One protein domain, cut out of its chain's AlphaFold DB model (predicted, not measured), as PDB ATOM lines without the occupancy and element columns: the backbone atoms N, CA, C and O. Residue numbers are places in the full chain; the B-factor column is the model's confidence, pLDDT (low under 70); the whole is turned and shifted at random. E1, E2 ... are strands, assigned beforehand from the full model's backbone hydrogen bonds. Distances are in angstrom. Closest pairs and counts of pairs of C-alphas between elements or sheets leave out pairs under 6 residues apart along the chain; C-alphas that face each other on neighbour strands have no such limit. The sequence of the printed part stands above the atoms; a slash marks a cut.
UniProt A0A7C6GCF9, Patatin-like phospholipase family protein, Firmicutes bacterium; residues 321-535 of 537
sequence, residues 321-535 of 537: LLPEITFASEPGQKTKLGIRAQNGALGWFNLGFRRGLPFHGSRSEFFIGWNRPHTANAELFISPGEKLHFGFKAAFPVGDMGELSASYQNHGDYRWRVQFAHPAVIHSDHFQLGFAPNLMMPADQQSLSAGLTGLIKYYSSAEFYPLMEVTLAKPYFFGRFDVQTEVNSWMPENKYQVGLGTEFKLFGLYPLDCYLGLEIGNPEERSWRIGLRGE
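This is residues 321 to 535 of the 537 residues of the protein "Patatin-like phospholipase family protein" of Firmicutes bacterium (UniProt A0A7C6GCF9). Picture one long sheet of fourteen strands, E1 to E14, curled like part of a barrel round a hollow, with its two edge strands, E1 and E14, not paired to each other. The link of residues 327 to 335, between E1 and E2, reaches into that hollow. The printed part has 215 residues with no named helix, and its fourteen strands follow the sheet order E1 to E14 along the chain, all antiparallel; the class is all strand. The whole is compact, with a radius of gyration of the C-alphas of 17.9 A, and rounded, spanning 52 by 45 by 37 A.

Find C-alpha 321 at (184.938, 178.883, 209.052), where E1 begins; it runs to residue 326. Then come E2, residues 336 to 343, E3, 346 to 356, E4, 364 to 372, E5, 376 to 383, E6, 389 to 397, and E7, 403 to 409. E8, residues 414 to 428, is 35.0 A long, E9, 431 to 442, 33.2 A, and E10, 449 to 459, 33.0 A. Look for the longest strand, E11, residues 471 to 486, from C-alpha 471 at (168.286, 180.790, 194.336); it spans 43.2 A. E12, residues 493 to 506, spans 37.3 A, and E13, 510 to 520, 31.2 A. E14, residues 527 to 534, ends at C-alpha 534, (172.594, 190.332, 203.992).

The twisted sheet is a meander, each strand the antiparallel neighbour of the one before, and its way across turns by 253 degrees from edge to edge. It is also a folded sheet, bent back on itself: E1 to E10 face E12 to E14, with E11 as the hinge. E11 bends by 64 degrees at residue 475, E12 by 62 degrees at residue 499 and E9 by 55 degrees at residue 439. Look first at the hairpin E11 and E12, where N 474 and O 503 are 2.7 A apart, within hydrogen-bond range. On the other side of E11 is E10, with N 456 and O 479 at 2.8 A. At the edges, the hairpin E1 and E2 has N 324 and O 338 at 2.9 A, and the hairpin E13 and E14 has N 515 and O 531 at 2.8 A. E1 and E13 are apart, and so are E2 and E14.

The C-alphas farthest apart, those of Met 468 and Asn 488, are 55.3 A apart. The printed part has no cut, and its one long link joins E10 to E11. Mean pLDDT of the printed part is 77.2; 59 residues are under 70, among them residues 461 to 472 and 520 to 535.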
ATOM      1  N   LEU A 321     184.249 177.682 209.516       76.44
ATOM      2  CA  LEU A 321     184.938 178.883 209.052       76.44
ATOM      3  C   LEU A 321     184.115 179.454 207.912       76.44
ATOM      4  O   LEU A 321     184.264 179.041 206.771       76.44
ATOM      5  N   LEU A 322     183.213 180.369 208.222       75.69
ATOM      6  CA  LEU A 322     182.320 180.939 207.227       75.69
ATOM      7  C   LEU A 322     182.992 182.139 206.551       75.69
ATOM      8  O   LEU A 322     183.679 182.911 207.228       75.69
ATOM      9  N   PRO A 323     182.798 182.334 205.236       73.38
ATOM     10  CA  PRO A 323     183.082 183.614 204.607       73.38
ATOM     11  C   PRO A 323     182.314 184.722 205.334       73.38
ATOM     12  O   PRO A 323     181.104 184.629 205.519       73.38
ATOM     13  N   GLU A 324     183.024 185.761 205.756       75.56
ATOM     14  CA  GLU A 324     182.435 186.949 206.367       75.56
ATOM     15  C   GLU A 324     182.454 188.066 205.336       75.56
ATOM     16  O   GLU A 324     183.516 188.423 204.818       75.56
ATOM     17  N   ILE A 325     181.296 188.645 205.051       70.00
ATOM     18  CA  ILE A 325     181.217 189.817 204.192       70.00
ATOM     19  C   ILE A 325     180.495 190.902 204.964       70.00
ATOM     20  O   ILE A 325     179.305 190.801 205.234       70.00
ATOM     21  N   THR A 326     181.228 191.950 205.330       69.88
ATOM     22  CA  THR A 326     180.626 193.128 205.951       69.88
ATOM     23  C   THR A 326     180.336 194.138 204.869       69.88
ATOM     24  O   THR A 326     181.236 194.613 204.171       69.88
ATOM     25  N   PHE A 327     179.064 194.461 204.742       64.25
ATOM     26  CA  PHE A 327     178.547 195.272 203.664       64.25
ATOM     27  C   PHE A 327     178.585 196.767 203.971       64.25
ATOM     28  O   PHE A 327     178.537 197.190 205.126       64.25
ATOM     29  N   ALA A 328     178.668 197.587 202.923       63.09
ATOM     30  CA  ALA A 328     178.453 199.026 203.018       63.09
ATOM     31  C   ALA A 328     176.939 199.317 203.074       63.09
ATOM     32  O   ALA A 328     176.318 199.633 202.060       63.09
ATOM     33  N   SER A 329     176.319 199.149 204.242       53.56
ATOM     34  CA  SER A 329     174.903 199.481 204.463       53.56
ATOM     35  C   SER A 329     174.705 200.960 204.830       53.56
ATOM     36  O   SER A 329     173.677 201.557 204.492       53.56
ATOM     37  N   GLU A 330     175.713 201.584 205.440       56.94
ATOM     38  CA  GLU A 330     175.682 202.968 205.920       56.94
ATOM     39  C   GLU A 330     176.618 203.908 205.132       56.94
ATOM     40  O   GLU A 330     177.660 203.476 204.624       56.94
ATOM     41  N   PRO A 331     176.319 205.221 205.068       49.75
ATOM     42  CA  PRO A 331     177.249 206.209 204.527       49.75
ATOM     43  C   PRO A 331     178.573 206.191 205.310       49.75
ATOM     44  O   PRO A 331     178.568 206.253 206.541       49.75
ATOM     45  N   GLY A 332     179.695 206.076 204.589       56.03
ATOM     46  CA  GLY A 332     181.049 205.969 205.158       56.03
ATOM     47  C   GLY A 332     181.521 204.534 205.439       56.03
ATOM     48  O   GLY A 332     182.725 204.263 205.480       56.03
ATOM     49  N   GLN A 333     180.600 203.568 205.543       64.25
ATOM     50  CA  GLN A 333     180.955 202.161 205.714       64.25
ATOM     51  C   GLN A 333     181.475 201.568 204.403       64.25
ATOM     52  O   GLN A 333     180.973 201.839 203.315       64.25
ATOM     53  N   LYS A 334     182.511 200.743 204.513       70.06
ATOM     54  CA  LYS A 334     183.225 200.150 203.380       70.06
ATOM     55  C   LYS A 334     183.023 198.646 203.372       70.06
ATOM     56  O   LYS A 334     183.082 198.027 204.434       70.06
ATOM     57  N   THR A 335     182.847 198.075 202.183       73.50
ATOM     58  CA  THR A 335     182.723 196.626 202.003       73.50
ATOM     59  C   THR A 335     184.024 195.926 202.401       73.50
ATOM     60  O   THR A 335     185.113 196.291 201.939       73.50
ATOM     61  N   LYS A 336     183.915 194.915 203.268       79.12
ATOM     62  CA  LYS A 336     185.032 194.113 203.780       79.12
ATOM     63  C   LYS A 336     184.773 192.637 203.512       79.12
ATOM     64  O   LYS A 336     183.647 192.177 203.662       79.12
ATOM     65  N   LEU A 337     185.830 191.910 203.167       82.44
ATOM     66  CA  LEU A 337     185.825 190.458 203.015       82.44
ATOM     67  C   LEU A 337     186.685 189.818 204.093       82.44
ATOM     68  O   LEU A 337     187.759 190.321 204.424       82.44
ATOM     69  N   GLY A 338     186.229 188.701 204.626       84.75
ATOM     70  CA  GLY A 338     186.824 188.077 205.782       84.75
ATOM     71  C   GLY A 338     186.429 186.627 205.960       84.75
ATOM     72  O   GLY A 338     185.803 186.006 205.105       84.75
ATOM     73  N   ILE A 339     186.822 186.101 207.110       83.75
ATOM     74  CA  ILE A 339     186.457 184.778 207.589       83.75
ATOM     75  C   ILE A 339     186.006 184.937 209.035       83.75
ATOM     76  O   ILE A 339     186.660 185.619 209.830       83.75
ATOM     77  N   ARG A 340     184.907 184.276 209.378       84.81
ATOM     78  CA  ARG A 340     184.378 184.184 210.731       84.81
ATOM     79  C   ARG A 340     184.398 182.737 211.185       84.81
ATOM     80  O   ARG A 340     183.821 181.863 210.546       84.81
ATOM     81  N   ALA A 341     185.056 182.494 212.305       82.31
ATOM     82  CA  ALA A 341     184.953 181.256 213.045       82.31
ATOM     83  C   ALA A 341     183.696 181.294 213.920       82.31
ATOM     84  O   ALA A 341     183.523 182.199 214.742       82.31
ATOM     85  N   GLN A 342     182.846 180.288 213.754       73.62
ATOM     86  CA  GLN A 342     181.697 180.028 214.612       73.62
ATOM     87  C   GLN A 342     181.926 178.700 215.333       73.62
ATOM     88  O   GLN A 342     182.292 177.702 214.708       73.62
ATOM     89  N   ASN A 343     181.750 178.688 216.656       64.06
ATOM     90  CA  ASN A 343     181.908 177.484 217.466       64.06
ATOM     91  C   ASN A 343     180.541 176.910 217.847       64.06
ATOM     92  O   ASN A 343     179.695 177.597 218.406       64.06
ATOM     93  N   GLY A 344     180.369 175.620 217.604       58.97
ATOM     94  CA  GLY A 344     179.154 174.854 217.799       58.97
ATOM     95  C   GLY A 344     178.380 174.990 219.092       58.97
ATOM     96  O   GLY A 344     177.164 175.162 219.074       58.97
ATOM     97  N   ALA A 345     179.089 174.901 220.215       47.06
ATOM     98  CA  ALA A 345     178.494 174.985 221.549       47.06
ATOM     99  C   ALA A 345     178.162 176.434 221.960       47.06
ATOM    100  O   ALA A 345     177.419 176.669 222.910       47.06
ATOM    101  N   LEU A 346     178.714 177.410 221.238       54.03
ATOM    102  CA  LEU A 346     178.546 178.842 221.449       54.03
ATOM    103  C   LEU A 346     178.185 179.482 220.105       54.03
ATOM    104  O   LEU A 346     178.842 180.418 219.674       54.03
ATOM    105  N   GLY A 347     177.162 178.962 219.414       59.41
ATOM    106  CA  GLY A 347     176.769 179.447 218.081       59.41
ATOM    107  C   GLY A 347     176.346 180.922 218.045       59.41
ATOM    108  O   GLY A 347     176.216 181.485 216.962       59.41
ATOM    109  N   TRP A 348     176.165 181.525 219.224       66.75
ATOM    110  CA  TRP A 348     175.938 182.946 219.456       66.75
ATOM    111  C   TRP A 348     177.219 183.762 219.663       66.75
ATOM    112  O   TRP A 348     177.127 184.964 219.860       66.75
ATOM    113  N   PHE A 349     178.396 183.140 219.661       77.31
ATOM    114  CA  PHE A 349     179.699 183.778 219.809       77.31
ATOM    115  C   PHE A 349     180.563 183.500 218.582       77.31
ATOM    116  O   PHE A 349     180.818 182.348 218.219       77.31
ATOM    117  N   ASN A 350     181.076 184.569 217.990       82.25
ATOM    118  CA  ASN A 350     181.823 184.516 216.749       82.25
ATOM    119  C   ASN A 350     183.146 185.267 216.901       82.25
ATOM    120  O   ASN A 350     183.193 186.336 217.503       82.25
ATOM    121  N   LEU A 351     184.212 184.745 216.304       88.25
ATOM    122  CA  LEU A 351     185.490 185.443 216.185       88.25
ATOM    123  C   LEU A 351     185.871 185.486 214.716       88.25
ATOM    124  O   LEU A 351     185.833 184.461 214.044       88.25
ATOM    125  N   GLY A 352     186.261 186.644 214.206       90.06
ATOM    126  CA  GLY A 352     186.610 186.743 212.801       90.06
ATOM    127  C   GLY A 352     187.653 187.787 212.482       90.06
ATOM    128  O   GLY A 352     188.093 188.581 213.314       90.06
ATOM    129  N   PHE A 353     188.054 187.740 211.223       90.38
ATOM    130  CA  PHE A 353     188.968 188.670 210.601       90.38
ATOM    131  C   PHE A 353     188.358 189.123 209.285       90.38
ATOM    132  O   PHE A 353     187.942 188.286 208.490       90.38
ATOM    133  N   ARG A 354     188.344 190.426 209.020       89.88
ATOM    134  CA  ARG A 354     187.866 190.995 207.757       89.88
ATOM    135  C   ARG A 354     188.781 192.109 207.280       89.88
ATOM    136  O   ARG A 354     189.393 192.808 208.079       89.88
ATOM    137  N   ARG A 355     188.875 192.308 205.971       84.06
ATOM    138  CA  ARG A 355     189.707 193.335 205.347       84.06
ATOM    139  C   ARG A 355     188.913 194.098 204.303       84.06
ATOM    140  O   ARG A 355     188.205 193.500 203.497       84.06
ATOM    141  N   GLY A 356     189.044 195.422 204.315       77.50
ATOM    142  CA  GLY A 356     188.441 196.278 203.297       77.50
ATOM    143  C   GLY A 356     188.953 195.942 201.898       77.50
ATOM    144  O   GLY A 356     190.145 195.678 201.705       77.50
ATOM    145  N   LEU A 357     188.042 195.935 200.924       70.06
ATOM    146  CA  LEU A 357     188.389 195.720 199.522       70.06
ATOM    147  C   LEU A 357     189.354 196.815 199.024       70.06
ATOM    148  O   LEU A 357     189.248 197.967 199.453       70.06
ATOM    149  N   PRO A 358     190.281 196.500 198.096       56.03
ATOM    150  CA  PRO A 358     191.349 197.414 197.678       56.03
ATOM    151  C   PRO A 358     190.839 198.764 197.154       56.03
ATOM    152  O   PRO A 358     191.468 199.787 197.405       56.03
ATOM    153  N   PHE A 359     189.661 198.795 196.525       55.72
ATOM    154  CA  PHE A 359     189.027 200.020 196.022       55.72
ATOM    155  C   PHE A 359     188.406 200.905 197.113       55.72
ATOM    156  O   PHE A 359     188.047 202.043 196.846       55.72
ATOM    157  N   HIS A 360     188.237 200.383 198.329       53.69
ATOM    158  CA  HIS A 360     187.573 201.064 199.440       53.69
ATOM    159  C   HIS A 360     188.523 201.305 200.627       53.69
ATOM    160  O   HIS A 360     188.127 201.904 201.615       53.69
ATOM    161  N   GLY A 361     189.802 200.936 200.543       58.38
ATOM    162  CA  GLY A 361     190.787 201.112 201.615       58.38
ATOM    163  C   GLY A 361     191.050 199.814 202.380       58.38
ATOM    164  O   GLY A 361     190.142 199.081 202.751       58.38
ATOM    165  N   SER A 362     192.328 199.529 202.615       61.69
ATOM    166  CA  SER A 362     192.857 198.184 202.868       61.69
ATOM    167  C   SER A 362     192.965 197.782 204.346       61.69
ATOM    168  O   SER A 362     193.759 196.891 204.673       61.69
ATOM    169  N   ARG A 363     192.196 198.424 205.240       75.06
ATOM    170  CA  ARG A 363     192.278 198.178 206.689       75.06
ATOM    171  C   ARG A 363     191.763 196.788 207.044       75.06
ATOM    172  O   ARG A 363     190.697 196.371 206.592       75.06
ATOM    173  N   SER A 364     192.546 196.104 207.866       86.06
ATOM    174  CA  SER A 364     192.240 194.791 208.419       86.06
ATOM    175  C   SER A 364     191.635 194.943 209.809       86.06
ATOM    176  O   SER A 364     192.130 195.736 210.605       86.06
ATOM    177  N   GLU A 365     190.599 194.180 210.112       88.94
ATOM    178  CA  GLU A 365     189.858 194.196 211.366       88.94
ATOM    179  C   GLU A 365     189.757 192.792 211.936       88.94
ATOM    180  O   GLU A 365     189.379 191.857 211.234       88.94
ATOM    181  N   PHE A 366     190.048 192.670 213.222       91.62
ATOM    182  CA  PHE A 366     189.679 191.516 214.026       91.62
ATOM    183  C   PHE A 366     188.415 191.865 214.791       91.62
ATOM    184  O   PHE A 366     188.312 192.979 215.310       91.62
ATOM    185  N   PHE A 367     187.469 190.939 214.876       90.69
ATOM    186  CA  PHE A 367     186.228 191.168 215.596       90.69
ATOM    187  C   PHE A 367     185.822 189.976 216.454       90.69
ATOM    188  O   PHE A 367     186.159 188.824 216.169       90.69
ATOM    189  N   ILE A 368     185.083 190.295 217.510       90.44
ATOM    190  CA  ILE A 368     184.382 189.356 218.373       90.44
ATOM    191  C   ILE A 368     182.916 189.774 218.373       90.44
ATOM    192  O   ILE A 368     182.599 190.913 218.712       90.44
ATOM    193  N   GLY A 369     182.043 188.860 217.973       87.25
ATOM    194  CA  GLY A 369     180.611 189.082 217.853       87.25
ATOM    195  C   GLY A 369     179.810 188.202 218.802       87.25
ATOM    196  O   GLY A 369     180.143 187.038 219.015       87.25
ATOM    197  N   TRP A 370     178.724 188.760 219.317       87.25
ATOM    198  CA  TRP A 370     177.643 188.065 219.987       87.25
ATOM    199  C   TRP A 370     176.387 188.220 219.138       87.25
ATOM    200  O   TRP A 370     175.844 189.316 219.075       87.25
ATOM    201  N   ASN A 371     175.940 187.159 218.473       75.44
ATOM    202  CA  ASN A 371     174.726 187.182 217.659       75.44
ATOM    203  C   ASN A 371     173.713 186.202 218.254       75.44
ATOM    204  O   ASN A 371     173.944 184.994 218.281       75.44
ATOM    205  N   ARG A 372     172.607 186.726 218.782       69.38
ATOM    206  CA  ARG A 372     171.445 185.918 219.144       69.38
ATOM    207  C   ARG A 372     170.327 186.253 218.161       69.38
ATOM    208  O   ARG A 372     169.778 187.354 218.283       69.38
ATOM    209  N   PRO A 373     169.960 185.310 217.270       60.44
ATOM    210  CA  PRO A 373     168.902 185.525 216.291       60.44
ATOM    211  C   PRO A 373     167.640 186.084 216.946       60.44
ATOM    212  O   PRO A 373     167.257 185.649 218.039       60.44
ATOM    213  N   HIS A 374     167.026 187.072 216.296       58.34
ATOM    214  CA  HIS A 374     165.800 187.754 216.741       58.34
ATOM    215  C   HIS A 374     165.855 188.429 218.126       58.34
ATOM    216  O   HIS A 374     164.826 188.890 218.616       58.34
ATOM    217  N   THR A 375     167.020 188.486 218.787       72.81
ATOM    218  CA  THR A 375     167.141 189.044 220.147       72.81
ATOM    219  C   THR A 375     168.049 190.263 220.186       72.81
ATOM    220  O   THR A 375     167.622 191.335 220.600       72.81
ATOM    221  N   ALA A 376     169.320 190.089 219.827       78.56
ATOM    222  CA  ALA A 376     170.318 191.151 219.855       78.56
ATOM    223  C   ALA A 376     171.616 190.686 219.196       78.56
ATOM    224  O   ALA A 376     172.068 189.555 219.402       78.56
ATOM    225  N   ASN A 377     172.255 191.626 218.513       83.69
ATOM    226  CA  ASN A 377     173.553 191.484 217.887       83.69
ATOM    227  C   ASN A 377     174.506 192.514 218.495       83.69
ATOM    228  O   ASN A 377     174.155 193.679 218.665       83.69
ATOM    229  N   ALA A 378     175.713 192.100 218.857       89.19
ATOM    230  CA  ALA A 378     176.753 192.987 219.353       89.19
ATOM    231  C   ALA A 378     178.113 192.579 218.793       89.19
ATOM    232  O   ALA A 378     178.413 191.398 218.673       89.19
ATOM    233  N   GLU A 379     178.963 193.543 218.471       91.06
ATOM    234  CA  GLU A 379     180.286 193.310 217.902       91.06
ATOM    235  C   GLU A 379     181.301 194.270 218.522       91.06
ATOM    236  O   GLU A 379     181.072 195.474 218.615       91.06
ATOM    237  N   LEU A 380     182.454 193.736 218.910       91.50
ATOM    238  CA  LEU A 380     183.664 194.496 219.193       91.50
ATOM    239  C   LEU A 380     184.652 194.267 218.059       91.50
ATOM    240  O   LEU A 380     184.930 193.119 217.720       91.50
ATOM    241  N   PHE A 381     185.226 195.333 217.508       91.25
ATOM    242  CA  PHE A 381     186.238 195.223 216.462       91.25
ATOM    243  C   PHE A 381     187.470 196.074 216.760       91.25
ATOM    244  O   PHE A 381     187.392 197.127 217.394       91.25
ATOM    245  N   ILE A 382     188.622 195.610 216.277       91.44
ATOM    246  CA  ILE A 382     189.920 196.268 216.404       91.44
ATOM    247  C   ILE A 382     190.623 196.229 215.046       91.44
ATOM    248  O   ILE A 382     190.743 195.170 214.431       91.44
ATOM    249  N   SER A 383     191.131 197.373 214.591       88.06
ATOM    250  CA  SER A 383     191.953 197.501 213.389       88.06
ATOM    251  C   SER A 383     193.335 198.066 213.743       88.06
ATOM    252  O   SER A 383     193.440 199.225 214.160       88.06
ATOM    253  N   PRO A 384     194.409 197.266 213.606       83.69
ATOM    254  CA  PRO A 384     195.777 197.743 213.780       83.69
ATOM    255  C   PRO A 384     196.180 198.723 212.664       83.69
ATOM    256  O   PRO A 384     195.914 198.481 211.487       83.69
ATOM    257  N   GLY A 385     196.865 199.807 213.026       79.69
ATOM    258  CA  GLY A 385     197.386 200.830 212.114       79.69
ATOM    259  C   GLY A 385     198.371 201.756 212.836       79.69
ATOM    260  O   GLY A 385     198.813 201.427 213.934       79.69
ATOM    261  N   GLU A 386     198.693 202.923 212.260       80.00
ATOM    262  CA  GLU A 386     199.527 203.942 212.940       80.00
ATOM    263  C   GLU A 386     198.946 204.359 214.300       80.00
ATOM    264  O   GLU A 386     199.679 204.614 215.254       80.00
ATOM    265  N   LYS A 387     197.614 204.383 214.396       82.00
ATOM    266  CA  LYS A 387     196.865 204.436 215.650       82.00
ATOM    267  C   LYS A 387     196.010 203.180 215.749       82.00
ATOM    268  O   LYS A 387     195.516 202.685 214.738       82.00
ATOM    269  N   LEU A 388     195.825 202.664 216.961       84.94
ATOM    270  CA  LEU A 388     194.921 201.542 217.194       84.94
ATOM    271  C   LEU A 388     193.479 202.022 217.008       84.94
ATOM    272  O   LEU A 388     193.018 202.871 217.766       84.94
ATOM    273  N   HIS A 389     192.767 201.484 216.022       87.12
ATOM    274  CA  HIS A 389     191.339 201.735 215.851       87.12
ATOM    275  C   HIS A 389     190.559 200.642 216.576       87.12
ATOM    276  O   HIS A 389     190.856 199.462 216.406       87.12
ATOM    277  N   PHE A 390     189.551 201.010 217.352       90.81
ATOM    278  CA  PHE A 390     188.614 200.062 217.934       90.81
ATOM    279  C   PHE A 390     187.213 200.655 217.965       90.81
ATOM    280  O   PHE A 390     187.030 201.877 218.011       90.81
ATOM    281  N   GLY A 391     186.225 199.774 217.965       91.00
ATOM    282  CA  GLY A 391     184.837 200.170 218.052       91.00
ATOM    283  C   GLY A 391     183.944 199.067 218.582       91.00
ATOM    284  O   GLY A 391     184.344 197.913 218.739       91.00
ATOM    285  N   PHE A 392     182.724 199.481 218.877       91.75
ATOM    286  CA  PHE A 392     181.645 198.636 219.348       91.75
ATOM    287  C   PHE A 392     180.407 198.919 218.508       91.75
ATOM    288  O   PHE A 392     180.152 200.071 218.153       91.75
ATOM    289  N   LYS A 393     179.639 197.879 218.210       90.25
ATOM    290  CA  LYS A 393     178.323 197.968 217.587       90.25
ATOM    291  C   LYS A 393     177.354 197.104 218.373       90.25
ATOM    292  O   LYS A 393     177.719 196.011 218.790       90.25
ATOM    293  N   ALA A 394     176.133 197.577 218.544       91.12
ATOM    294  CA  ALA A 394     175.018 196.792 219.037       91.12
ATOM    295  C   ALA A 394     173.779 197.110 218.210       91.12
ATOM    296  O   ALA A 394     173.562 198.265 217.855       91.12
ATOM    297  N   ALA A 395     172.976 196.097 217.932       87.62
ATOM    298  CA  ALA A 395     171.714 196.197 217.227       87.62
ATOM    299  C   ALA A 395     170.703 195.263 217.888       87.62
ATOM    300  O   ALA A 395     171.058 194.178 218.357       87.62
ATOM    301  N   PHE A 396     169.456 195.699 217.980       88.44
ATOM    302  CA  PHE A 396     168.383 194.902 218.546       88.44
ATOM    303  C   PHE A 396     167.064 195.183 217.816       88.44
ATOM    304  O   PHE A 396     166.735 196.350 217.567       88.44
ATOM    305  N   PRO A 397     166.303 194.131 217.472       85.06
ATOM    306  CA  PRO A 397     164.984 194.280 216.880       85.06
ATOM    307  C   PRO A 397     164.008 194.894 217.889       85.06
ATOM    308  O   PRO A 397     164.059 194.623 219.091       85.06
ATOM    309  N   VAL A 398     163.092 195.722 217.394       86.25
ATOM    310  CA  VAL A 398     162.036 196.381 218.170       86.25
ATOM    311  C   VAL A 398     160.682 195.868 217.677       86.25
ATOM    312  O   VAL A 398     159.940 196.576 216.995       86.25
ATOM    313  N   GLY A 399     160.376 194.607 217.998       80.56
ATOM    314  CA  GLY A 399     159.231 193.896 217.414       80.56
ATOM    315  C   GLY A 399     159.278 193.954 215.884       80.56
ATOM    316  O   GLY A 399     160.358 193.901 215.299       80.56
ATOM    317  N   ASP A 400     158.125 194.175 215.255       76.12
ATOM    318  CA  ASP A 400     158.025 194.343 213.797       76.12
ATOM    319  C   ASP A 400     158.291 195.789 213.332       76.12
ATOM    320  O   ASP A 400     158.216 196.091 212.144       76.12
ATOM    321  N   MET A 401     158.593 196.715 214.256       80.75
ATOM    322  CA  MET A 401     158.755 198.142 213.938       80.75
ATOM    323  C   MET A 401     160.118 198.476 213.316       80.75
ATOM    324  O   MET A 401     160.297 199.585 212.816       80.75
ATOM    325  N   GLY A 402     161.091 197.567 213.367       84.50
ATOM    326  CA  GLY A 402     162.431 197.776 212.820       84.50
ATOM    327  C   GLY A 402     163.544 197.455 213.813       84.50
ATOM    328  O   GLY A 402     163.345 196.739 214.790       84.50
ATOM    329  N   GLU A 403     164.730 197.991 213.558       88.44
ATOM    330  CA  GLU A 403     165.946 197.725 214.324       88.44
ATOM    331  C   GLU A 403     166.490 199.015 214.938       88.44
ATOM    332  O   GLU A 403     166.628 200.031 214.257       88.44
ATOM    333  N   LEU A 404     166.822 198.975 216.229       91.44
ATOM    334  CA  LEU A 404     167.566 200.040 216.895       91.44
ATOM    335  C   LEU A 404     169.024 199.611 217.028       91.44
ATOM    336  O   LEU A 404     169.327 198.568 217.605       91.44
ATOM    337  N   SER A 405     169.932 200.437 216.518       90.75
ATOM    338  CA  SER A 405     171.365 200.198 216.565       90.75
ATOM    339  C   SER A 405     172.121 201.369 217.185       90.75
ATOM    340  O   SER A 405     171.714 202.534 217.133       90.75
ATOM    341  N   ALA A 406     173.241 201.045 217.818       92.38
ATOM    342  CA  ALA A 406     174.172 201.993 218.393       92.38
ATOM    343  C   ALA A 406     175.602 201.550 218.091       92.38
ATOM    344  O   ALA A 406     175.949 200.374 218.205       92.38
ATOM    345  N   SER A 407     176.455 202.500 217.738       91.19
ATOM    346  CA  SER A 407     177.854 202.234 217.438       91.19
ATOM    347  C   SER A 407     178.767 203.309 218.007       91.19
ATOM    348  O   SER A 407     178.398 204.475 218.141       91.19
ATOM    349  N   TYR A 408     179.985 202.903 218.352       91.88
ATOM    350  CA  TYR A 408     181.062 203.766 218.816       91.88
ATOM    351  C   TYR A 408     182.364 203.385 218.118       91.88
ATOM    352  O   TYR A 408     182.646 202.206 217.915       91.88
ATOM    353  N   GLN A 409     183.179 204.381 217.790       89.50
ATOM    354  CA  GLN A 409     184.510 204.197 217.219       89.50
ATOM    355  C   GLN A 409     185.433 205.293 217.743       89.50
ATOM    356  O   GLN A 409     185.075 206.469 217.773       89.50
ATOM    357  N   ASN A 410     186.650 204.921 218.136       87.56
ATOM    358  CA  ASN A 410     187.633 205.903 218.597       87.56
ATOM    359  C   ASN A 410     188.204 206.755 217.446       87.56
ATOM    360  O   ASN A 410     188.635 207.887 217.659       87.56
ATOM    361  N   HIS A 411     188.209 206.205 216.234       79.44
ATOM    362  CA  HIS A 411     188.759 206.811 215.032       79.44
ATOM    363  C   HIS A 411     187.989 206.307 213.799       79.44
ATOM    364  O   HIS A 411     188.125 205.140 213.422       79.44
ATOM    365  N   GLY A 412     187.232 207.192 213.152       76.94
ATOM    366  CA  GLY A 412     186.396 206.926 211.977       76.94
ATOM    367  C   GLY A 412     185.615 208.187 211.600       76.94
ATOM    368  O   GLY A 412     185.975 209.261 212.065       76.94
ATOM    369  N   ASP A 413     184.547 208.070 210.812       75.50
ATOM    370  CA  ASP A 413     183.756 209.238 210.366       75.50
ATOM    371  C   ASP A 413     182.904 209.858 211.496       75.50
ATOM    372  O   ASP A 413     182.505 211.022 211.457       75.50
ATOM    373  N   TYR A 414     182.641 209.081 212.548       83.75
ATOM    374  CA  TYR A 414     181.883 209.483 213.734       83.75
ATOM    375  C   TYR A 414     182.493 208.890 215.007       83.75
ATOM    376  O   TYR A 414     183.146 207.850 214.952       83.75
ATOM    377  N   ARG A 415     182.257 209.526 216.159       89.38
ATOM    378  CA  ARG A 415     182.608 208.988 217.486       89.38
ATOM    379  C   ARG A 415     181.561 208.012 217.990       89.38
ATOM    380  O   ARG A 415     181.899 206.926 218.439       89.38
ATOM    381  N   TRP A 416     180.294 208.392 217.897       91.81
ATOM    382  CA  TRP A 416     179.167 207.515 218.187       91.81
ATOM    383  C   TRP A 416     177.993 207.836 217.268       91.81
ATOM    384  O   TRP A 416     177.867 208.968 216.793       91.81
ATOM    385  N   ARG A 417     177.147 206.836 217.036       91.12
ATOM    386  CA  ARG A 417     175.922 206.928 216.244       91.12
ATOM    387  C   ARG A 417     174.843 206.077 216.901       91.12
ATOM    388  O   ARG A 417     175.131 205.002 217.415       91.12
ATOM    389  N   VAL A 418     173.614 206.568 216.875       92.94
ATOM    390  CA  VAL A 418     172.404 205.815 217.204       92.94
ATOM    391  C   VAL A 418     171.478 205.921 216.006       92.94
ATOM    392  O   VAL A 418     171.304 207.011 215.459       92.94
ATOM    393  N   GLN A 419     170.908 204.806 215.578       91.50
ATOM    394  CA  GLN A 419     170.072 204.736 214.391       91.50
ATOM    395  C   GLN A 419     168.880 203.832 214.650       91.50
ATOM    396  O   GLN A 419     169.015 202.773 215.246       91.50
ATOM    397  N   PHE A 420     167.718 204.248 214.172       92.06
ATOM    398  CA  PHE A 420     166.557 203.380 214.083       92.06
ATOM    399  C   PHE A 420     166.278 203.133 212.609       92.06
ATOM    400  O   PHE A 420     166.159 204.098 211.862       92.06
ATOM    401  N   ALA A 421     166.207 201.879 212.179       88.00
ATOM    402  CA  ALA A 421     165.999 201.503 210.789       88.00
ATOM    403  C   ALA A 421     164.713 200.688 210.640       88.00
ATOM    404  O   ALA A 421     164.570 199.626 211.234       88.00
ATOM    405  N   HIS A 422     163.803 201.157 209.789       88.81
ATOM    406  CA  HIS A 422     162.618 200.418 209.375       88.81
ATOM    407  C   HIS A 422     162.775 200.024 207.898       88.81
ATOM    408  O   HIS A 422     162.755 200.900 207.025       88.81
ATOM    409  N   PRO A 423     162.936 198.726 207.576       76.62
ATOM    410  CA  PRO A 423     163.295 198.288 206.228       76.62
ATOM    411  C   PRO A 423     162.167 198.472 205.203       76.62
ATOM    412  O   PRO A 423     162.457 198.717 204.032       76.62
ATOM    413  N   ALA A 424     160.899 198.390 205.627       81.75
ATOM    414  CA  ALA A 424     159.733 198.519 204.751       81.75
ATOM    415  C   ALA A 424     158.530 199.186 205.456       81.75
ATOM    416  O   ALA A 424     157.583 198.515 205.844       81.75
ATOM    417  N   VAL A 425     158.566 200.508 205.653       80.75
ATOM    418  CA  VAL A 425     157.430 201.286 206.202       80.75
ATOM    419  C   VAL A 425     156.210 201.209 205.281       80.75
ATOM    420  O   VAL A 425     155.072 201.208 205.741       80.75
ATOM    421  N   ILE A 426     156.449 201.138 203.970       81.69
ATOM    422  CA  ILE A 426     155.428 200.822 202.968       81.69
ATOM    423  C   ILE A 426     155.930 199.616 202.184       81.69
ATOM    424  O   ILE A 426     157.069 199.628 201.707       81.69
ATOM    425  N   HIS A 427     155.078 198.604 202.042       80.75
ATOM    426  CA  HIS A 427     155.374 197.389 201.295       80.75
ATOM    427  C   HIS A 427     154.191 196.996 200.405       80.75
ATOM    428  O   HIS A 427     153.037 197.052 200.820       80.75
ATOM    429  N   SER A 428     154.500 196.616 199.170       82.38
ATOM    430  CA  SER A 428     153.598 196.019 198.186       82.38
ATOM    431  C   SER A 428     154.422 195.155 197.228       82.38
ATOM    432  O   SER A 428     155.650 195.261 197.213       82.38
ATOM    433  N   ASP A 429     153.767 194.380 196.366       75.44
ATOM    434  CA  ASP A 429     154.434 193.432 195.460       75.44
ATOM    435  C   ASP A 429     155.553 194.059 194.610       75.44
ATOM    436  O   ASP A 429     156.604 193.441 194.400       75.44
ATOM    437  N   HIS A 430     155.351 195.309 194.174       83.19
ATOM    438  CA  HIS A 430     156.259 196.040 193.287       83.19
ATOM    439  C   HIS A 430     157.026 197.176 193.955       83.19
ATOM    440  O   HIS A 430     157.887 197.776 193.313       83.19
ATOM    441  N   PHE A 431     156.742 197.496 195.215       86.25
ATOM    442  CA  PHE A 431     157.269 198.708 195.828       86.25
ATOM    443  C   PHE A 431     157.568 198.528 197.310       86.25
ATOM    444  O   PHE A 431     156.714 198.072 198.071       86.25
ATOM    445  N   GLN A 432     158.754 198.973 197.716       88.31
ATOM    446  CA  GLN A 432     159.177 199.015 199.110       88.31
ATOM    447  C   GLN A 432     159.816 200.363 199.440       88.31
ATOM    448  O   GLN A 432     160.658 200.869 198.697       88.31
ATOM    449  N   LEU A 433     159.438 200.915 200.590       88.50
ATOM    450  CA  LEU A 433     159.990 202.152 201.132       88.50
ATOM    451  C   LEU A 433     160.492 201.921 202.555       88.50
ATOM    452  O   LEU A 433     159.704 201.609 203.443       88.50
ATOM    453  N   GLY A 434     161.787 202.120 202.777       88.06
ATOM    454  CA  GLY A 434     162.428 202.046 204.086       88.06
ATOM    455  C   GLY A 434     163.018 203.385 204.514       88.06
ATOM    456  O   GLY A 434     163.380 204.217 203.679       88.06
ATOM    457  N   PHE A 435     163.157 203.574 205.824       89.75
ATOM    458  CA  PHE A 435     163.766 204.765 206.413       89.75
ATOM    459  C   PHE A 435     164.688 204.397 207.562       89.75
ATOM    460  O   PHE A 435     164.426 203.448 208.294       89.75
ATOM    461  N   ALA A 436     165.746 205.179 207.747       90.00
ATOM    462  CA  ALA A 436     166.662 205.004 208.856       90.00
ATOM    463  C   ALA A 436     167.137 206.352 209.429       90.00
ATOM    464  O   ALA A 436     168.229 206.824 209.077       90.00
ATOM    465  N   PRO A 437     166.320 207.023 210.266       92.31
ATOM    466  CA  PRO A 437     166.769 208.184 211.024       92.31
ATOM    467  C   PRO A 437     167.940 207.827 211.941       92.31
ATOM    468  O   PRO A 437     167.973 206.769 212.569       92.31
ATOM    469  N   ASN A 438     168.902 208.737 212.040       91.50
ATOM    470  CA  ASN A 438     170.061 208.583 212.899       91.50
ATOM    471  C   ASN A 438     170.451 209.893 213.581       91.50
ATOM    472  O   ASN A 438     170.153 210.994 213.119       91.50
ATOM    473  N   LEU A 439     171.148 209.740 214.696       93.00
ATOM    474  CA  LEU A 439     171.772 210.809 215.448       93.00
ATOM    475  C   LEU A 439     173.224 210.416 215.682       93.00
ATOM    476  O   LEU A 439     173.500 209.306 216.140       93.00
ATOM    477  N   MET A 440     174.161 211.303 215.373       91.31
ATOM    478  CA  MET A 440     175.575 210.991 215.533       91.31
ATOM    479  C   MET A 440     176.419 212.199 215.898       91.31
ATOM    480  O   MET A 440     176.081 213.344 215.606       91.31
ATOM    481  N   MET A 441     177.563 211.914 216.507       91.06
ATOM    482  CA  MET A 441     178.626 212.877 216.753       91.06
ATOM    483  C   MET A 441     179.743 212.640 215.730       91.06
ATOM    484  O   MET A 441     180.456 211.638 215.870       91.06
ATOM    485  N   PRO A 442     179.921 213.508 214.718       85.12
ATOM    486  CA  PRO A 442     181.013 213.378 213.756       85.12
ATOM    487  C   PRO A 442     182.377 213.410 214.455       85.12
ATOM    488  O   PRO A 442     182.523 213.958 215.552       85.12
ATOM    489  N   ALA A 443     183.386 212.783 213.852       80.38
ATOM    490  CA  ALA A 443     184.712 212.713 214.466       80.38
ATOM    491  C   ALA A 443     185.422 214.074 214.501       80.38
ATOM    492  O   ALA A 443     186.067 214.398 215.499       80.38
ATOM    493  N   ASP A 444     185.228 214.872 213.451       77.94
ATOM    494  CA  ASP A 444     185.931 216.140 213.241       77.94
ATOM    495  C   ASP A 444     185.128 217.366 213.709       77.94
ATOM    496  O   ASP A 444     185.619 218.493 213.653       77.94
ATOM    497  N   GLN A 445     183.899 217.164 214.202       72.81
ATOM    498  CA  GLN A 445     183.011 218.239 214.643       72.81
ATOM    499  C   GLN A 445     182.740 218.194 216.153       72.81
ATOM    500  O   GLN A 445     182.771 217.147 216.807       72.81
ATOM    501  N   GLN A 446     182.458 219.371 216.717       76.69
ATOM    502  CA  GLN A 446     182.020 219.523 218.111       76.69
ATOM    503  C   GLN A 446     180.491 219.557 218.259       76.69
ATOM    504  O   GLN A 446     179.991 219.546 219.384       76.69
ATOM    505  N   SER A 447     179.753 219.605 217.151       84.44
ATOM    506  CA  SER A 447     178.294 219.663 217.108       84.44
ATOM    507  C   SER A 447     177.686 218.304 216.762       84.44
ATOM    508  O   SER A 447     178.276 217.460 216.089       84.44
ATOM    509  N   LEU A 448     176.474 218.088 217.267       89.31
ATOM    510  CA  LEU A 448     175.672 216.908 216.979       89.31
ATOM    511  C   LEU A 448     175.088 217.005 215.565       89.31
ATOM    512  O   LEU A 448     174.640 218.078 215.160       89.31
ATOM    513  N   SER A 449     175.042 215.887 214.844       89.31
ATOM    514  CA  SER A 449     174.393 215.770 213.537       89.31
ATOM    515  C   SER A 449     173.171 214.860 213.616       89.31
ATOM    516  O   SER A 449     173.230 213.784 214.213       89.31
ATOM    517  N   ALA A 450     172.080 215.281 212.984       91.38
ATOM    518  CA  ALA A 450     170.901 214.461 212.733       91.38
ATOM    519  C   ALA A 450     170.873 214.065 211.255       91.38
ATOM    520  O   ALA A 450     171.178 214.881 210.383       91.38
ATOM    521  N   GLY A 451     170.510 212.820 210.972       89.81
ATOM    522  CA  GLY A 451     170.444 212.298 209.616       89.81
ATOM    523  C   GLY A 451     169.191 211.475 209.362       89.81
ATOM    524  O   GLY A 451     168.590 210.917 210.278       89.81
ATOM    525  N   LEU A 452     168.808 211.389 208.094       89.62
ATOM    526  CA  LEU A 452     167.737 210.540 207.602       89.62
ATOM    527  C   LEU A 452     168.181 209.879 206.301       89.62
ATOM    528  O   LEU A 452     168.413 210.554 205.297       89.62
ATOM    529  N   THR A 453     168.245 208.553 206.321       88.50
ATOM    530  CA  THR A 453     168.368 207.738 205.111       88.50
ATOM    531  C   THR A 453     166.984 207.276 204.681       88.50
ATOM    532  O   THR A 453     166.229 206.774 205.512       88.50
ATOM    533  N   GLY A 454     166.657 207.391 203.399       89.06
ATOM    534  CA  GLY A 454     165.503 206.736 202.792       89.06
ATOM    535  C   GLY A 454     165.931 205.811 201.659       89.06
ATOM    536  O   GLY A 454     166.839 206.143 200.897       89.06
ATOM    537  N   LEU A 455     165.281 204.653 201.552       87.88
ATOM    538  CA  LEU A 455     165.501 203.667 200.496       87.88
ATOM    539  C   LEU A 455     164.174 203.336 199.823       87.88
ATOM    540  O   LEU A 455     163.231 202.910 200.481       87.88
ATOM    541  N   ILE A 456     164.129 203.496 198.509       89.81
ATOM    542  CA  ILE A 456     162.996 203.161 197.658       89.81
ATOM    543  C   ILE A 456     163.438 202.026 196.745       89.81
ATOM    544  O   ILE A 456     164.425 202.191 196.032       89.81
ATOM    545  N   LYS A 457     162.709 200.910 196.734       89.25
ATOM    546  CA  LYS A 457     162.881 199.814 195.775       89.25
ATOM    547  C   LYS A 457     161.630 199.678 194.912       89.25
ATOM    548  O   LYS A 457     160.512 199.740 195.423       89.25
ATOM    549  N   TYR A 458     161.837 199.468 193.619       90.19
ATOM    550  CA  TYR A 458     160.810 199.160 192.634       90.19
ATOM    551  C   TYR A 458     161.157 197.848 191.926       90.19
ATOM    552  O   TYR A 458     162.172 197.776 191.232       90.19
ATOM    553  N   TYR A 459     160.331 196.819 192.085       86.56
ATOM    554  CA  TYR A 459     160.573 195.495 191.506       86.56
ATOM    555  C   TYR A 459     160.004 195.425 190.088       86.56
ATOM    556  O   TYR A 459     158.797 195.583 189.884       86.56
ATOM    557  N   SER A 460     160.877 195.200 189.101       71.31
ATOM    558  CA  SER A 460     160.517 195.270 187.678       71.31
ATOM    559  C   SER A 460     159.908 193.990 187.115       71.31
ATOM    560  O   SER A 460     159.312 194.033 186.042       71.31
ATOM    561  N   SER A 461     160.076 192.857 187.796       66.56
ATOM    562  CA  SER A 461     159.530 191.559 187.392       66.56
ATOM    563  C   SER A 461     159.147 190.719 188.609       66.56
ATOM    564  O   SER A 461     159.527 191.033 189.740       66.56
ATOM    565  N   ALA A 462     158.417 189.631 188.358       63.59
ATOM    566  CA  ALA A 462     158.290 188.536 189.311       63.59
ATOM    567  C   ALA A 462     159.661 187.877 189.574       63.59
ATOM    568  O   ALA A 462     160.640 188.139 188.862       63.59
ATOM    569  N   GLU A 463     159.725 187.059 190.622       66.69
ATOM    570  CA  GLU A 463     160.905 186.271 190.986       66.69
ATOM    571  C   GLU A 463     161.345 185.371 189.816       66.69
ATOM    572  O   GLU A 463     160.508 184.838 189.090       66.69
ATOM    573  N   PHE A 464     162.654 185.209 189.618       63.81
ATOM    574  CA  PHE A 464     163.234 184.295 188.632       63.81
ATOM    575  C   PHE A 464     164.362 183.453 189.252       63.81
ATOM    576  O   PHE A 464     164.891 183.788 190.310       63.81
ATOM    577  N   TYR A 465     164.744 182.352 188.594       63.34
ATOM    578  CA  TYR A 465     165.566 181.285 189.185       63.34
ATOM    579  C   TYR A 465     166.884 181.075 188.418       63.34
ATOM    580  O   TYR A 465     166.913 180.328 187.445       63.34
ATOM    581  N   PRO A 466     167.997 181.719 188.813       54.84
ATOM    582  CA  PRO A 466     169.217 181.705 188.003       54.84
ATOM    583  C   PRO A 466     170.131 180.478 188.186       54.84
ATOM    584  O   PRO A 466     171.010 180.267 187.352       54.84
ATOM    585  N   LEU A 467     169.983 179.678 189.254       50.78
ATOM    586  CA  LEU A 467     170.907 178.571 189.553       50.78
ATOM    587  C   LEU A 467     170.178 177.347 190.124       50.78
ATOM    588  O   LEU A 467     169.841 177.385 191.301       50.78
ATOM    589  N   MET A 468     169.963 176.278 189.337       54.09
ATOM    590  CA  MET A 468     169.418 174.977 189.801       54.09
ATOM    591  C   MET A 468     168.180 175.097 190.717       54.09
ATOM    592  O   MET A 468     167.995 174.286 191.619       54.09
ATOM    593  N   GLU A 469     167.402 176.175 190.568       59.03
ATOM    594  CA  GLU A 469     166.344 176.614 191.496       59.03
ATOM    595  C   GLU A 469     166.736 176.784 192.980       59.03
ATOM    596  O   GLU A 469     165.889 177.085 193.816       59.03
ATOM    597  N   VAL A 470     168.021 176.701 193.333       56.19
ATOM    598  CA  VAL A 470     168.507 176.955 194.699       56.19
ATOM    599  C   VAL A 470     168.627 178.444 195.018       56.19
ATOM    600  O   VAL A 470     169.045 178.800 196.112       56.19
ATOM    601  N   THR A 471     168.304 179.342 194.087       62.94
ATOM    602  CA  THR A 471     168.286 180.790 194.336       62.94
ATOM    603  C   THR A 471     167.008 181.404 193.783       62.94
ATOM    604  O   THR A 471     166.717 181.268 192.600       62.94
ATOM    605  N   LEU A 472     166.253 182.073 194.653       67.50
ATOM    606  CA  LEU A 472     165.091 182.896 194.301       67.50
ATOM    607  C   LEU A 472     165.554 184.328 194.086       67.50
ATOM    608  O   LEU A 472     165.923 184.950 195.072       67.50
ATOM    609  N   ALA A 473     165.571 184.837 192.854       74.44
ATOM    610  CA  ALA A 473     166.066 186.173 192.528       74.44
ATOM    611  C   ALA A 473     164.919 187.148 192.207       74.44
ATOM    612  O   ALA A 473     164.151 186.919 191.278       74.44
ATOM    613  N   LYS A 474     164.826 188.274 192.917       79.62
ATOM    614  CA  LYS A 474     163.836 189.337 192.703       79.62
ATOM    615  C   LYS A 474     164.542 190.651 192.334       79.62
ATOM    616  O   LYS A 474     165.033 191.352 193.224       79.62
ATOM    617  N   PRO A 475     164.664 190.982 191.036       83.75
ATOM    618  CA  PRO A 475     165.387 192.164 190.588       83.75
ATOM    619  C   PRO A 475     164.582 193.439 190.861       83.75
ATOM    620  O   PRO A 475     163.353 193.467 190.745       83.75
ATOM    621  N   TYR A 476     165.280 194.519 191.194       86.56
ATOM    622  CA  TYR A 476     164.694 195.816 191.495       86.56
ATOM    623  C   TYR A 476     165.564 196.982 191.023       86.56
ATOM    624  O   TYR A 476     166.788 196.910 190.940       86.56
ATOM    625  N   PHE A 477     164.912 198.106 190.761       89.62
ATOM    626  CA  PHE A 477     165.537 199.420 190.693       89.62
ATOM    627  C   PHE A 477     165.453 200.063 192.068       89.62
ATOM    628  O   PHE A 477     164.445 199.905 192.754       89.62
ATOM    629  N   PHE A 478     166.471 200.812 192.478       88.50
ATOM    630  CA  PHE A 478     166.396 201.550 193.732       88.50
ATOM    631  C   PHE A 478     166.846 202.995 193.612       88.50
ATOM    632  O   PHE A 478     167.704 203.350 192.803       88.50
ATOM    633  N   GLY A 479     166.257 203.813 194.478       88.12
ATOM    634  CA  GLY A 479     166.700 205.156 194.797       88.12
ATOM    635  C   GLY A 479     166.950 205.252 196.294       88.12
ATOM    636  O   GLY A 479     166.113 204.853 197.099       88.12
ATOM    637  N   ARG A 480     168.101 205.784 196.681       86.00
ATOM    638  CA  ARG A 480     168.452 206.080 198.064       86.00
ATOM    639  C   ARG A 480     168.762 207.560 198.185       86.00
ATOM    640  O   ARG A 480     169.420 208.133 197.318       86.00
ATOM    641  N   PHE A 481     168.287 208.168 199.257       87.31
ATOM    642  CA  PHE A 481     168.673 209.517 199.634       87.31
ATOM    643  C   PHE A 481     169.172 209.508 201.072       87.31
ATOM    644  O   PHE A 481     168.626 208.817 201.930       87.31
ATOM    645  N   ASP A 482     170.212 210.280 201.328       84.94
ATOM    646  CA  ASP A 482     170.794 210.482 202.641       84.94
ATOM    647  C   ASP A 482     170.845 211.991 202.877       84.94
ATOM    648  O   ASP A 482     171.522 212.718 202.150       84.94
ATOM    649  N   VAL A 483     170.090 212.460 203.867       87.94
ATOM    650  CA  VAL A 483     170.101 213.853 204.322       87.94
ATOM    651  C   VAL A 483     170.781 213.883 205.676       87.94
ATOM    652  O   VAL A 483     170.386 213.140 206.572       87.94
ATOM    653  N   GLN A 484     171.774 214.746 205.850       85.69
ATOM    654  CA  GLN A 484     172.455 214.927 207.125       85.69
ATOM    655  C   GLN A 484     172.623 216.410 207.420       85.69
ATOM    656  O   GLN A 484     173.071 217.159 206.568       85.69
ATOM    657  N   THR A 485     172.300 216.841 208.634       88.38
ATOM    658  CA  THR A 485     172.471 218.230 209.058       88.38
ATOM    659  C   THR A 485     173.063 218.300 210.453       88.38
ATOM    660  O   THR A 485     172.704 217.521 211.338       88.38
ATOM    661  N   GLU A 486     173.916 219.289 210.690       87.75
ATOM    662  CA  GLU A 486     174.238 219.697 212.052       87.75
ATOM    663  C   GLU A 486     172.985 220.271 212.726       87.75
ATOM    664  O   GLU A 486     172.261 221.090 212.150       87.75
ATOM    665  N   VAL A 487     172.741 219.861 213.972       84.69
ATOM    666  CA  VAL A 487     171.537 220.220 214.742       84.69
ATOM    667  C   VAL A 487     171.449 221.729 215.004       84.69
ATOM    668  O   VAL A 487     170.355 222.275 215.141       84.69
ATOM    669  N   ASN A 488     172.593 222.418 215.044       81.94
ATOM    670  CA  ASN A 488     172.663 223.838 215.387       81.94
ATOM    671  C   ASN A 488     172.640 224.780 214.173       81.94
ATOM    672  O   ASN A 488     172.259 225.937 214.331       81.94
ATOM    673  N   SER A 489     173.059 224.326 212.989       79.44
ATOM    674  CA  SER A 489     173.216 225.191 211.808       79.44
ATOM    675  C   SER A 489     172.184 224.937 210.709       79.44
ATOM    676  O   SER A 489     172.000 225.816 209.871       79.44
ATOM    677  N   TRP A 490     171.475 223.797 210.733       73.94
ATOM    678  CA  TRP A 490     170.429 223.450 209.754       73.94
ATOM    679  C   TRP A 490     170.882 223.604 208.291       73.94
ATOM    680  O   TRP A 490     170.132 224.077 207.438       73.94
ATOM    681  N   MET A 491     172.125 223.216 208.001       76.31
ATOM    682  CA  MET A 491     172.682 223.159 206.649       76.31
ATOM    683  C   MET A 491     172.745 221.691 206.203       76.31
ATOM    684  O   MET A 491     173.720 221.012 206.521       76.31
ATOM    685  N   PRO A 492     171.699 221.168 205.533       78.44
ATOM    686  CA  PRO A 492     171.659 219.768 205.147       78.44
ATOM    687  C   PRO A 492     172.611 219.477 203.985       78.44
ATOM    688  O   PRO A 492     172.537 220.094 202.921       78.44
ATOM    689  N   GLU A 493     173.464 218.482 204.176       79.50
ATOM    690  CA  GLU A 493     174.185 217.797 203.116       79.50
ATOM    691  C   GLU A 493     173.317 216.663 202.574       79.50
ATOM    692  O   GLU A 493     172.848 215.804 203.326       79.50
ATOM    693  N   ASN A 494     173.121 216.655 201.256       82.75
ATOM    694  CA  ASN A 494     172.291 215.668 200.577       82.75
ATOM    695  C   ASN A 494     173.161 214.785 199.686       82.75
ATOM    696  O   ASN A 494     173.929 215.284 198.859       82.75
ATOM    697  N   LYS A 495     172.997 213.472 199.814       81.56
ATOM    698  CA  LYS A 495     173.573 212.481 198.904       81.56
ATOM    699  C   LYS A 495     172.459 211.636 198.318       81.56
ATOM    700  O   LYS A 495     171.525 211.255 199.021       81.56
ATOM    701  N   TYR A 496     172.570 211.335 197.033       83.75
ATOM    702  CA  TYR A 496     171.619 210.491 196.328       83.75
ATOM    703  C   TYR A 496     172.348 209.300 195.731       83.75
ATOM    704  O   TYR A 496     173.511 209.386 195.345       83.75
ATOM    705  N   GLN A 497     171.663 208.176 195.626       82.44
ATOM    706  CA  GLN A 497     172.160 207.010 194.923       82.44
ATOM    707  C   GLN A 497     171.014 206.396 194.139       82.44
ATOM    708  O   GLN A 497     169.896 206.285 194.635       82.44
ATOM    709  N   VAL A 498     171.297 205.994 192.910       85.88
ATOM    710  CA  VAL A 498     170.343 205.276 192.066       85.88
ATOM    711  C   VAL A 498     171.015 204.049 191.495       85.88
ATOM    712  O   VAL A 498     172.209 204.076 191.192       85.88
ATOM    713  N   GLY A 499     170.277 202.960 191.354       85.75
ATOM    714  CA  GLY A 499     170.883 201.727 190.891       85.75
ATOM    715  C   GLY A 499     169.911 200.603 190.623       85.75
ATOM    716  O   GLY A 499     168.692 200.767 190.630       85.75
ATOM    717  N   LEU A 500     170.517 199.452 190.391       85.56
ATOM    718  CA  LEU A 500     169.878 198.169 190.176       85.56
ATOM    719  C   LEU A 500     170.310 197.232 191.291       85.56
ATOM    720  O   LEU A 500     171.463 197.266 191.715       85.56
ATOM    721  N   GLY A 501     169.416 196.376 191.740       81.12
ATOM    722  CA  GLY A 501     169.747 195.302 192.652       81.12
ATOM    723  C   GLY A 501     168.856 194.097 192.445       81.12
ATOM    724  O   GLY A 501     167.978 194.097 191.587       81.12
ATOM    725  N   THR A 502     169.122 193.063 193.222       78.62
ATOM    726  CA  THR A 502     168.389 191.812 193.219       78.62
ATOM    727  C   THR A 502     168.423 191.236 194.621       78.62
ATOM    728  O   THR A 502     169.498 191.041 195.190       78.62
ATOM    729  N   GLU A 503     167.248 190.939 195.158       78.50
ATOM    730  CA  GLU A 503     167.117 190.112 196.355       78.50
ATOM    731  C   GLU A 503     167.218 188.644 195.948       78.50
ATOM    732  O   GLU A 503     166.599 188.224 194.983       78.50
ATOM    733  N   PHE A 504     168.009 187.866 196.664       73.50
ATOM    734  CA  PHE A 504     168.223 186.443 196.500       73.50
ATOM    735  C   PHE A 504     167.799 185.721 197.779       73.50
ATOM    736  O   PHE A 504     168.173 186.150 198.866       73.50
ATOM    737  N   LYS A 505     167.113 184.581 197.688       66.69
ATOM    738  CA  LYS A 505     167.087 183.606 198.794       66.69
ATOM    739  C   LYS A 505     167.925 182.399 198.413       66.69
ATOM    740  O   LYS A 505     167.537 181.644 197.523       66.69
ATOM    741  N   LEU A 506     169.069 182.211 199.067       63.97
ATOM    742  CA  LEU A 506     169.885 181.012 198.881       63.97
ATOM    743  C   LEU A 506     169.183 179.817 199.545       63.97
ATOM    744  O   LEU A 506     168.751 179.897 200.694       63.97
ATOM    745  N   PHE A 507     169.031 178.734 198.793       62.47
ATOM    746  CA  PHE A 507     168.199 177.566 199.089       62.47
ATOM    747  C   PHE A 507     166.736 177.902 199.417       62.47
ATOM    748  O   PHE A 507     166.082 177.131 200.099       62.47
ATOM    749  N   GLY A 508     166.224 179.067 199.001       61.81
ATOM    750  CA  GLY A 508     164.906 179.558 199.427       61.81
ATOM    751  C   GLY A 508     164.824 180.004 200.896       61.81
ATOM    752  O   GLY A 508     163.770 180.454 201.336       61.81
ATOM    753  N   LEU A 509     165.936 179.934 201.638       60.53
ATOM    754  CA  LEU A 509     165.981 180.095 203.094       60.53
ATOM    755  C   LEU A 509     166.773 181.316 203.556       60.53
ATOM    756  O   LEU A 509     166.404 181.941 204.544       60.53
ATOM    757  N   TYR A 510     167.866 181.649 202.868       60.41
ATOM    758  CA  TYR A 510     168.800 182.672 203.334       60.41
ATOM    759  C   TYR A 510     168.692 183.943 202.488       60.41
ATOM    760  O   TYR A 510     169.196 183.946 201.358       60.41
ATOM    761  N   PRO A 511     168.049 185.010 203.000       64.25
ATOM    762  CA  PRO A 511     167.914 186.266 202.280       64.25
ATOM    763  C   PRO A 511     169.273 186.963 202.120       64.25
ATOM    764  O   PRO A 511     170.044 187.142 203.062       64.25
ATOM    765  N   LEU A 512     169.563 187.372 200.895       67.62
ATOM    766  CA  LEU A 512     170.746 188.099 200.458       67.62
ATOM    767  C   LEU A 512     170.272 189.177 199.490       67.62
ATOM    768  O   LEU A 512     169.508 188.894 198.591       67.62
ATOM    769  N   ASP A 513     170.727 190.407 199.609       69.75
ATOM    770  CA  ASP A 513     170.354 191.502 198.717       69.75
ATOM    771  C   ASP A 513     171.617 192.031 198.033       69.75
ATOM    772  O   ASP A 513     172.595 192.354 198.690       69.75
ATOM    773  N   CYS A 514     171.666 192.083 196.711       71.88
ATOM    774  CA  CYS A 514     172.850 192.494 195.956       71.88
ATOM    775  C   CYS A 514     172.509 193.706 195.103       71.88
ATOM    776  O   CYS A 514     171.517 193.669 194.391       71.88
ATOM    777  N   TYR A 515     173.332 194.752 195.092       71.25
ATOM    778  CA  TYR A 515     173.046 195.950 194.310       71.25
ATOM    779  C   TYR A 515     174.287 196.620 193.711       71.25
ATOM    780  O   TYR A 515     175.383 196.634 194.267       71.25
ATOM    781  N   LEU A 516     174.088 197.242 192.558       76.19
ATOM    782  CA  LEU A 516     175.021 198.134 191.890       76.19
ATOM    783  C   LEU A 516     174.341 199.496 191.748       76.19
ATOM    784  O   LEU A 516     173.346 199.633 191.037       76.19
ATOM    785  N   GLY A 517     174.883 200.514 192.412       71.31
ATOM    786  CA  GLY A 517     174.351 201.872 192.364       71.31
ATOM    787  C   GLY A 517     175.410 202.915 192.056       71.31
ATOM    788  O   GLY A 517     176.560 202.804 192.473       71.31
ATOM    789  N   LEU A 518     174.998 203.958 191.352       75.75
ATOM    790  CA  LEU A 518     175.778 205.156 191.100       75.75
ATOM    791  C   LEU A 518     175.431 206.202 192.167       75.75
ATOM    792  O   LEU A 518     174.261 206.549 192.343       75.75
ATOM    793  N   GLU A 519     176.438 206.690 192.886       71.56
ATOM    794  CA  GLU A 519     176.281 207.777 193.853       71.56
ATOM    795  C   GLU A 519     176.359 209.133 193.138       71.56
ATOM    796  O   GLU A 519     177.263 209.390 192.338       71.56
ATOM    797  N   ILE A 520     175.383 209.991 193.422       68.62
ATOM    798  CA  ILE A 520     175.207 211.327 192.864       68.62
ATOM    799  C   ILE A 520     175.125 212.298 194.046       68.62
ATOM    800  O   ILE A 520     174.098 212.407 194.714       68.62
ATOM    801  N   GLY A 521     176.232 212.982 194.324       63.03
ATOM    802  CA  GLY A 521     176.328 214.005 195.367       63.03
ATOM    803  C   GLY A 521     176.878 215.303 194.792       63.03
ATOM    804  O   GLY A 521     176.148 216.082 194.182       63.03
ATOM    805  N   ASN A 522     178.183 215.521 194.949       54.47
ATOM    806  CA  ASN A 522     178.873 216.681 194.390       54.47
ATOM    807  C   ASN A 522     179.290 216.418 192.922       54.47
ATOM    808  O   ASN A 522     179.665 215.287 192.605       54.47
ATOM    809  N   PRO A 523     179.274 217.415 192.009       45.91
ATOM    810  CA  PRO A 523     179.573 217.217 190.582       45.91
ATOM    811  C   PRO A 523     180.940 216.583 190.276       45.91
ATOM    812  O   PRO A 523     181.099 215.987 189.211       45.91
ATOM    813  N   GLU A 524     181.900 216.690 191.200       47.22
ATOM    814  CA  GLU A 524     183.269 216.170 191.070       47.22
ATOM    815  C   GLU A 524     183.464 214.742 191.624       47.22
ATOM    816  O   GLU A 524     184.482 214.116 191.344       47.22
ATOM    817  N   GLU A 525     182.484 214.173 192.337       53.00
ATOM    818  CA  GLU A 525     182.583 212.849 192.975       53.00
ATOM    819  C   GLU A 525     181.458 211.920 192.501       53.00
ATOM    820  O   GLU A 525     180.525 211.586 193.233       53.00
ATOM    821  N   ARG A 526     181.532 211.476 191.242       57.03
ATOM    822  CA  ARG A 526     180.724 210.340 190.772       57.03
ATOM    823  C   ARG A 526     181.469 209.054 191.089       57.03
ATOM    824  O   ARG A 526     182.542 208.816 190.537       57.03
ATOM    825  N   SER A 527     180.892 208.212 191.939       62.44
ATOM    826  CA  SER A 527     181.463 206.904 192.254       62.44
ATOM    827  C   SER A 527     180.445 205.788 192.036       62.44
ATOM    828  O   SER A 527     179.244 205.947 192.265       62.44
ATOM    829  N   TRP A 528     180.931 204.649 191.545       60.91
ATOM    830  CA  TRP A 528     180.153 203.417 191.492       60.91
ATOM    831  C   TRP A 528     180.284 202.698 192.827       60.91
ATOM    832  O   TRP A 528     181.394 202.466 193.309       60.91
ATOM    833  N   ARG A 529     179.150 202.297 193.397       63.09
ATOM    834  CA  ARG A 529     179.088 201.454 194.585       63.09
ATOM    835  C   ARG A 529     178.483 200.110 194.222       63.09
ATOM    836  O   ARG A 529     177.345 200.030 193.771       63.09
ATOM    837  N   ILE A 530     179.253 199.060 194.468       56.78
ATOM    838  CA  ILE A 530     178.745 197.693 194.523       56.78
ATOM    839  C   ILE A 530     178.511 197.389 195.994       56.78
ATOM    840  O   ILE A 530     179.448 197.418 196.797       56.78
ATOM    841  N   GLY A 531     177.263 197.124 196.341       56.56
ATOM    842  CA  GLY A 531     176.893 196.589 197.633       56.56
ATOM    843  C   GLY A 531     176.368 195.177 197.468       56.56
ATOM    844  O   GLY A 531     175.748 194.826 196.473       56.56
ATOM    845  N   LEU A 532     176.601 194.355 198.471       52.12
ATOM    846  CA  LEU A 532     175.631 193.323 198.802       52.12
ATOM    847  C   LEU A 532     175.137 193.696 200.208       52.12
ATOM    848  O   LEU A 532     175.676 194.616 200.814       52.12
ATOM    849  N   ARG A 533     174.065 193.110 200.696       54.53
ATOM    850  CA  ARG A 533     173.401 193.395 201.958       54.53
ATOM    851  C   ARG A 533     172.770 192.072 202.351       54.53
ATOM    852  O   ARG A 533     171.772 191.674 201.780       54.53
ATOM    853  N   GLY A 534     173.366 191.350 203.287       46.22
ATOM    854  CA  GLY A 534     172.594 190.332 203.992       46.22
ATOM    855  C   GLY A 534     171.529 191.058 204.805       46.22
ATOM    856  O   GLY A 534     171.832 192.095 205.402       46.22
ATOM    857  N   GLU A 535     170.302 190.551 204.836       39.28
ATOM    858  CA  GLU A 535     169.537 190.739 206.065       39.28
ATOM    859  C   GLU A 535     170.310 189.933 207.112       39.28
ATOM    860  O   GLU A 535     170.456 188.717 206.991       39.28
TER     861      GLU A 535